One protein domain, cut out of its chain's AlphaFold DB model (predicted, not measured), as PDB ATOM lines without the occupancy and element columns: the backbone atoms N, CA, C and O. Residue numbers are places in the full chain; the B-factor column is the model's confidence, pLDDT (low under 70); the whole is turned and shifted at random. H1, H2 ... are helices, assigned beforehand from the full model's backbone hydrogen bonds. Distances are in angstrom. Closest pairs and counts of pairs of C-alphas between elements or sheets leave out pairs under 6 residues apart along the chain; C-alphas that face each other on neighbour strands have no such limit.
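Overview. This is residues 164 to 217 of the 243 residues of the protein "Putative transposase, YhgA-like" of Caldanaerobius fijiensis DSM 17918 (UniProt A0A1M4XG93). What is the main picture? One long helix, H4, runs along an elongated body; the short helices H2 and H5 are nearly aligned with it near its later end, and H3 stands crosswise at its other end. H1 makes a corner with H2, and residues 188 to 193 stick out. What is the make-up? The printed part has 54 residues with five named helices, H1 to H5 in chain order, and no named strand: all helix, compact, radius of gyration of the C-alphas 10.8 A, spans 32 by 20 by 15 A.

Along the chain. Where is the longest helix? H4, residues 192 to 204, is 18.6 A long and begins at C-alpha 192 (105.030, 130.624, 152.337). Where are the others? H1 is residues 164 to 168, from C-alpha 164 (114.047, 131.068, 140.652); H2 is 173 to 178, 10.1 A; H3 is 184 to 190, 10.1 A; H5 is 209 to 216, 10.2 A, ending at C-alpha 216 (120.540, 125.360, 154.387).

Arrangement. What touches H4? With residues 202 to 203 alone it touches H5, a helical hairpin at a shallow tilt of 28 degrees, closest C-alphas Ile 202 and Lys 212, 6.7 A. H2 only just touches it, with 3 pairs of C-alphas within 8 A, closest Tyr 176 and Ile 202, 6.5 A. H3 only just touches it, only at the corner, with 3 such pairs, closest Arg 187 and Tyr 194, 5.7 A, about perpendicular at 77 degrees. What of the backbones? Every O i to N i+4 pair is within hydrogen-bond range in H1, H3, H4 and H5; in H2 0 of 2 are, against 2 of 3 O i to N i+3 pairs.

Size, cuts and confidence. How far does it reach? The two C-alphas farthest apart, of Glu 189 and Asp 210, are 31.7 A apart. Are there cuts or long links? The printed part has no cut, and its four links are tight. Where is confidence low? pLDDT is under 70 at residues 170 to 175, 177 to 178, 203 and 207 to 217.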
ATOM      1  N   PHE A 164     113.862 132.357 139.990       86.38
ATOM      2  CA  PHE A 164     114.047 131.068 140.652       86.38
ATOM      3  C   PHE A 164     114.560 129.990 139.681       86.38
ATOM      4  O   PHE A 164     115.444 129.213 140.030       86.38
ATOM      5  N   SER A 165     114.020 129.952 138.455       86.06
ATOM      6  CA  SER A 165     114.441 129.016 137.401       86.06
ATOM      7  C   SER A 165     115.904 129.193 137.013       86.06
ATOM      8  O   SER A 165     116.589 128.204 136.782       86.06
ATOM      9  N   ASP A 166     116.379 130.441 136.997       80.81
ATOM     10  CA  ASP A 166     117.735 130.773 136.566       80.81
ATOM     11  C   ASP A 166     118.776 130.179 137.519       80.81
ATOM     12  O   ASP A 166     119.879 129.908 137.080       80.81
ATOM     13  N   ILE A 167     118.423 129.925 138.787       76.81
ATOM     14  CA  ILE A 167     119.265 129.192 139.746       76.81
ATOM     15  C   ILE A 167     118.955 127.694 139.726       76.81
ATOM     16  O   ILE A 167     119.870 126.871 139.690       76.81
ATOM     17  N   ALA A 168     117.672 127.328 139.745       80.88
ATOM     18  CA  ALA A 168     117.229 125.940 139.868       80.88
ATOM     19  C   ALA A 168     117.704 125.032 138.720       80.88
ATOM     20  O   ALA A 168     117.804 123.820 138.897       80.88
ATOM     21  N   GLU A 169     117.985 125.602 137.547       81.56
ATOM     22  CA  GLU A 169     118.364 124.856 136.342       81.56
ATOM     23  C   GLU A 169     119.890 124.761 136.132       81.56
ATOM     24  O   GLU A 169     120.343 124.010 135.267       81.56
ATOM     25  N   THR A 170     120.701 125.464 136.933       67.94
ATOM     26  CA  THR A 170     122.169 125.548 136.753       67.94
ATOM     27  C   THR A 170     122.913 124.256 137.091       67.94
ATOM     28  O   THR A 170     124.039 124.055 136.643       67.94
ATOM     29  N   ASN A 171     122.310 123.372 137.898       67.12
ATOM     30  CA  ASN A 171     122.988 122.278 138.614       67.12
ATOM     31  C   ASN A 171     124.166 122.738 139.500       67.12
ATOM     32  O   ASN A 171     124.919 121.901 140.005       67.12
ATOM     33  N   TYR A 172     124.324 124.047 139.719       68.19
ATOM     34  CA  TYR A 172     125.315 124.616 140.619       68.19
ATOM     35  C   TYR A 172     124.683 124.760 142.002       68.19
ATOM     36  O   TYR A 172     124.149 125.800 142.376       68.19
ATOM     37  N   PHE A 173     124.671 123.651 142.744       69.56
ATOM     38  CA  PHE A 173     123.905 123.523 143.989       69.56
ATOM     39  C   PHE A 173     124.311 124.521 145.073       69.56
ATOM     40  O   PHE A 173     123.510 124.799 145.959       69.56
ATOM     41  N   ASP A 174     125.513 125.087 144.992       61.41
ATOM     42  CA  ASP A 174     125.963 126.099 145.940       61.41
ATOM     43  C   ASP A 174     125.154 127.410 145.782       61.41
ATOM     44  O   ASP A 174     124.859 128.052 146.790       61.41
ATOM     45  N   LEU A 175     124.635 127.732 144.582       63.78
ATOM     46  CA  LEU A 175     123.731 128.876 144.356       63.78
ATOM     47  C   LEU A 175     122.350 128.694 145.004       63.78
ATOM     48  O   LEU A 175     121.578 129.651 145.089       63.78
ATOM     49  N   TYR A 176     122.002 127.488 145.465       73.19
ATOM     50  CA  TYR A 176     120.684 127.245 146.053       73.19
ATOM     51  C   TYR A 176     120.474 128.010 147.365       73.19
ATOM     52  O   TYR A 176     119.332 128.305 147.722       73.19
ATOM     53  N   SER A 177     121.557 128.402 148.038       66.94
ATOM     54  CA  SER A 177     121.525 129.287 149.208       66.94
ATOM     55  C   SER A 177     120.898 130.658 148.905       66.94
ATOM     56  O   SER A 177     120.346 131.304 149.793       66.94
ATOM     57  N   LEU A 178     120.893 131.085 147.636       69.38
ATOM     58  CA  LEU A 178     120.302 132.348 147.188       69.38
ATOM     59  C   LEU A 178     118.802 132.231 146.876       69.38
ATOM     60  O   LEU A 178     118.113 133.249 146.783       69.38
ATOM     61  N   LEU A 179     118.260 131.014 146.729       77.75
ATOM     62  CA  LEU A 179     116.848 130.799 146.383       77.75
ATOM     63  C   LEU A 179     115.872 131.582 147.280       77.75
ATOM     64  O   LEU A 179     114.930 132.164 146.737       77.75
ATOM     65  N   PRO A 180     116.074 131.688 148.611       76.50
ATOM     66  CA  PRO A 180     115.167 132.440 149.477       76.50
ATOM     67  C   PRO A 180     115.121 133.952 149.205       76.50
ATOM     68  O   PRO A 180     114.159 134.602 149.616       76.50
ATOM     69  N   ILE A 181     116.132 134.520 148.538       71.06
ATOM     70  CA  ILE A 181     116.282 135.973 148.352       71.06
ATOM     71  C   ILE A 181     116.071 136.443 146.903       71.06
ATOM     72  O   ILE A 181     115.735 137.616 146.696       71.06
ATOM     73  N   VAL A 182     116.172 135.544 145.918       78.88
ATOM     74  CA  VAL A 182     115.863 135.836 144.504       78.88
ATOM     75  C   VAL A 182     114.356 135.922 144.224       78.88
ATOM     76  O   VAL A 182     113.535 135.804 145.132       78.88
ATOM     77  N   ASP A 183     113.987 136.181 142.968       86.25
ATOM     78  CA  ASP A 183     112.621 136.161 142.433       86.25
ATOM     79  C   ASP A 183     111.613 136.886 143.331       86.25
ATOM     80  O   ASP A 183     110.598 136.346 143.785       86.25
ATOM     81  N   ARG A 184     111.922 138.155 143.617       84.56
ATOM     82  CA  ARG A 184     111.154 139.028 144.516       84.56
ATOM     83  C   ARG A 184     109.664 138.995 144.196       84.56
ATOM     84  O   ARG A 184     108.841 138.936 145.106       84.56
ATOM     85  N   LYS A 185     109.317 139.032 142.908       87.62
ATOM     86  CA  LYS A 185     107.924 139.005 142.461       87.62
ATOM     87  C   LYS A 185     107.232 137.722 142.925       87.62
ATOM     88  O   LYS A 185     106.191 137.798 143.573       87.62
ATOM     89  N   ARG A 186     107.829 136.559 142.659       88.25
ATOM     90  CA  ARG A 186     107.254 135.273 143.054       88.25
ATOM     91  C   ARG A 186     107.253 135.074 144.568       88.25
ATOM     92  O   ARG A 186     106.312 134.470 145.078       88.25
ATOM     93  N   ARG A 187     108.247 135.606 145.289       85.00
ATOM     94  CA  ARG A 187     108.262 135.621 146.762       85.00
ATOM     95  C   ARG A 187     107.040 136.322 147.335       85.00
ATOM     96  O   ARG A 187     106.399 135.782 148.229       85.00
ATOM     97  N   VAL A 188     106.708 137.493 146.796       79.75
ATOM     98  CA  VAL A 188     105.534 138.264 147.225       79.75
ATOM     99  C   VAL A 188     104.232 137.571 146.814       79.75
ATOM    100  O   VAL A 188     103.299 137.529 147.600       79.75
ATOM    101  N   GLU A 189     104.161 137.003 145.608       86.44
ATOM    102  CA  GLU A 189     102.932 136.372 145.098       86.44
ATOM    103  C   GLU A 189     102.613 135.015 145.746       86.44
ATOM    104  O   GLU A 189     101.444 134.667 145.896       86.44
ATOM    105  N   ALA A 190     103.634 134.219 146.080       81.62
ATOM    106  CA  ALA A 190     103.467 132.857 146.585       81.62
ATOM    107  C   ALA A 190     103.729 132.716 148.095       81.62
ATOM    108  O   ALA A 190     103.431 131.657 148.649       81.62
ATOM    109  N   GLU A 191     104.267 133.748 148.750       77.12
ATOM    110  CA  GLU A 191     104.489 133.817 150.201       77.12
ATOM    111  C   GLU A 191     105.150 132.534 150.757       77.12
ATOM    112  O   GLU A 191     106.208 132.108 150.289       77.12
ATOM    113  N   GLU A 192     104.521 131.857 151.722       74.94
ATOM    114  CA  GLU A 192     105.030 130.624 152.337       74.94
ATOM    115  C   GLU A 192     105.258 129.493 151.315       74.94
ATOM    116  O   GLU A 192     106.174 128.678 151.459       74.94
ATOM    117  N   LYS A 193     104.452 129.441 150.245       79.25
ATOM    118  CA  LYS A 193     104.604 128.428 149.193       79.25
ATOM    119  C   LYS A 193     105.937 128.585 148.464       79.25
ATOM    120  O   LYS A 193     106.514 127.574 148.076       79.25
ATOM    121  N   TYR A 194     106.448 129.808 148.314       80.88
ATOM    122  CA  TYR A 194     107.767 130.040 147.724       80.88
ATOM    123  C   TYR A 194     108.880 129.402 148.564       80.88
ATOM    124  O   TYR A 194     109.734 128.691 148.037       80.88
ATOM    125  N   LEU A 195     108.841 129.603 149.884       73.50
ATOM    126  CA  LEU A 195     109.847 129.056 150.798       73.50
ATOM    127  C   LEU A 195     109.821 127.526 150.790       73.50
ATOM    128  O   LEU A 195     110.874 126.897 150.736       73.50
ATOM    129  N   LYS A 196     108.622 126.924 150.758       74.44
ATOM    130  CA  LYS A 196     108.462 125.468 150.609       74.44
ATOM    131  C   LYS A 196     109.141 124.956 149.340       74.44
ATOM    132  O   LYS A 196     109.902 124.002 149.417       74.44
ATOM    133  N   MET A 197     108.953 125.643 148.211       81.69
ATOM    134  CA  MET A 197     109.625 125.285 146.958       81.69
ATOM    135  C   MET A 197     111.155 125.362 147.053       81.69
ATOM    136  O   MET A 197     111.832 124.485 146.525       81.69
ATOM    137  N   CYS A 198     111.699 126.381 147.726       79.50
ATOM    138  CA  CYS A 198     113.145 126.496 147.946       79.50
ATOM    139  C   CYS A 198     113.673 125.314 148.770       79.50
ATOM    140  O   CYS A 198     114.654 124.678 148.393       79.50
ATOM    141  N   VAL A 199     112.989 124.995 149.875       72.75
ATOM    142  CA  VAL A 199     113.361 123.893 150.772       72.75
ATOM    143  C   VAL A 199     113.298 122.548 150.054       72.75
ATOM    144  O   VAL A 199     114.216 121.745 150.205       72.75
ATOM    145  N   ASP A 200     112.243 122.298 149.278       78.94
ATOM    146  CA  ASP A 200     112.090 121.051 148.527       78.94
ATOM    147  C   ASP A 200     113.225 120.895 147.502       78.94
ATOM    148  O   ASP A 200     113.860 119.844 147.442       78.94
ATOM    149  N   LEU A 201     113.584 121.969 146.789       81.94
ATOM    150  CA  LEU A 201     114.678 121.930 145.817       81.94
ATOM    151  C   LEU A 201     116.049 121.668 146.471       81.94
ATOM    152  O   LEU A 201     116.824 120.853 145.972       81.94
ATOM    153  N   ILE A 202     116.338 122.305 147.612       70.81
ATOM    154  CA  ILE A 202     117.572 122.073 148.385       70.81
ATOM    155  C   ILE A 202     117.637 120.628 148.900       70.81
ATOM    156  O   ILE A 202     118.697 119.997 148.887       70.81
ATOM    157  N   LYS A 203     116.501 120.069 149.328       68.44
ATOM    158  CA  LYS A 203     116.419 118.681 149.796       68.44
ATOM    159  C   LYS A 203     116.634 117.667 148.690       68.44
ATOM    160  O   LYS A 203     117.289 116.652 148.941       68.44
ATOM    161  N   ASP A 204     116.117 117.938 147.503       78.81
ATOM    162  CA  ASP A 204     116.205 117.026 146.366       78.81
ATOM    163  C   ASP A 204     117.547 117.135 145.627       78.81
ATOM    164  O   ASP A 204     117.882 116.256 144.830       78.81
ATOM    165  N   ALA A 205     118.365 118.150 145.936       75.88
ATOM    166  CA  ALA A 205     119.710 118.287 145.390       75.88
ATOM    167  C   ALA A 205     120.545 117.006 145.641       75.88
ATOM    168  O   ALA A 205     120.604 116.514 146.775       75.88
ATOM    169  N   PRO A 206     121.228 116.446 144.625       74.75
ATOM    170  CA  PRO A 206     122.047 115.238 144.738       74.75
ATOM    171  C   PRO A 206     123.417 115.513 145.390       74.75
ATOM    172  O   PRO A 206     124.450 115.044 144.917       74.75
ATOM    173  N   VAL A 207     123.432 116.274 146.486       66.69
ATOM    174  CA  VAL A 207     124.620 116.571 147.301       66.69
ATOM    175  C   VAL A 207     124.526 115.868 148.658       66.69
ATOM    176  O   VAL A 207     123.442 115.459 149.089       66.69
ATOM    177  N   ASP A 208     125.662 115.653 149.323       54.72
ATOM    178  CA  ASP A 208     125.688 114.961 150.614       54.72
ATOM    179  C   ASP A 208     124.978 115.765 151.720       54.72
ATOM    180  O   ASP A 208     124.693 116.951 151.578       54.72
ATOM    181  N   ILE A 209     124.657 115.108 152.836       51.25
ATOM    182  CA  ILE A 209     123.837 115.714 153.893       51.25
ATOM    183  C   ILE A 209     124.543 116.862 154.621       51.25
ATOM    184  O   ILE A 209     123.869 117.762 155.116       51.25
ATOM    185  N   ASP A 210     125.874 116.846 154.692       51.22
ATOM    186  CA  ASP A 210     126.650 117.916 155.310       51.22
ATOM    187  C   ASP A 210     126.732 119.126 154.370       51.22
ATOM    188  O   ASP A 210     126.663 120.261 154.840       51.22
ATOM    189  N   ARG A 211     126.724 118.891 153.052       54.06
ATOM    190  CA  ARG A 211     126.586 119.929 152.024       54.06
ATOM    191  C   ARG A 211     125.171 120.498 151.932       54.06
ATOM    192  O   ARG A 211     125.007 121.707 151.843       54.06
ATOM    193  N   LYS A 212     124.126 119.673 152.069       55.59
ATOM    194  CA  LYS A 212     122.743 120.167 152.242       55.59
ATOM    195  C   LYS A 212     122.613 121.025 153.491       55.59
ATOM    196  O   LYS A 212     121.882 122.008 153.485       55.59
ATOM    197  N   ARG A 213     123.303 120.637 154.569       48.25
ATOM    198  CA  ARG A 213     123.325 121.398 155.816       48.25
ATOM    199  C   ARG A 213     124.037 122.721 155.651       48.25
ATOM    200  O   ARG A 213     123.454 123.668 156.134       48.25
ATOM    201  N   SER A 214     125.197 122.801 154.988       51.09
ATOM    202  CA  SER A 214     125.838 124.098 154.734       51.09
ATOM    203  C   SER A 214     124.900 125.010 153.948       51.09
ATOM    204  O   SER A 214     124.504 126.020 154.512       51.09
ATOM    205  N   ILE A 215     124.397 124.536 152.796       50.75
ATOM    206  CA  ILE A 215     123.488 125.278 151.894       50.75
ATOM    207  C   ILE A 215     122.209 125.761 152.607       50.75
ATOM    208  O   ILE A 215     121.611 126.763 152.220       50.75
ATOM    209  N   ALA A 216     121.739 125.021 153.619       41.25
ATOM    210  CA  ALA A 216     120.540 125.360 154.387       41.25
ATOM    211  C   ALA A 216     120.822 126.155 155.680       41.25
ATOM    212  O   ALA A 216     119.941 126.883 156.134       41.25
ATOM    213  N   PHE A 217     121.992 125.974 156.309       45.06
ATOM    214  CA  PHE A 217     122.422 126.601 157.564       45.06
ATOM    215  C   PHE A 217     123.939 126.499 157.794       45.06
ATOM    216  O   PHE A 217     124.506 125.406 157.915       45.06
TER     217      PHE A 217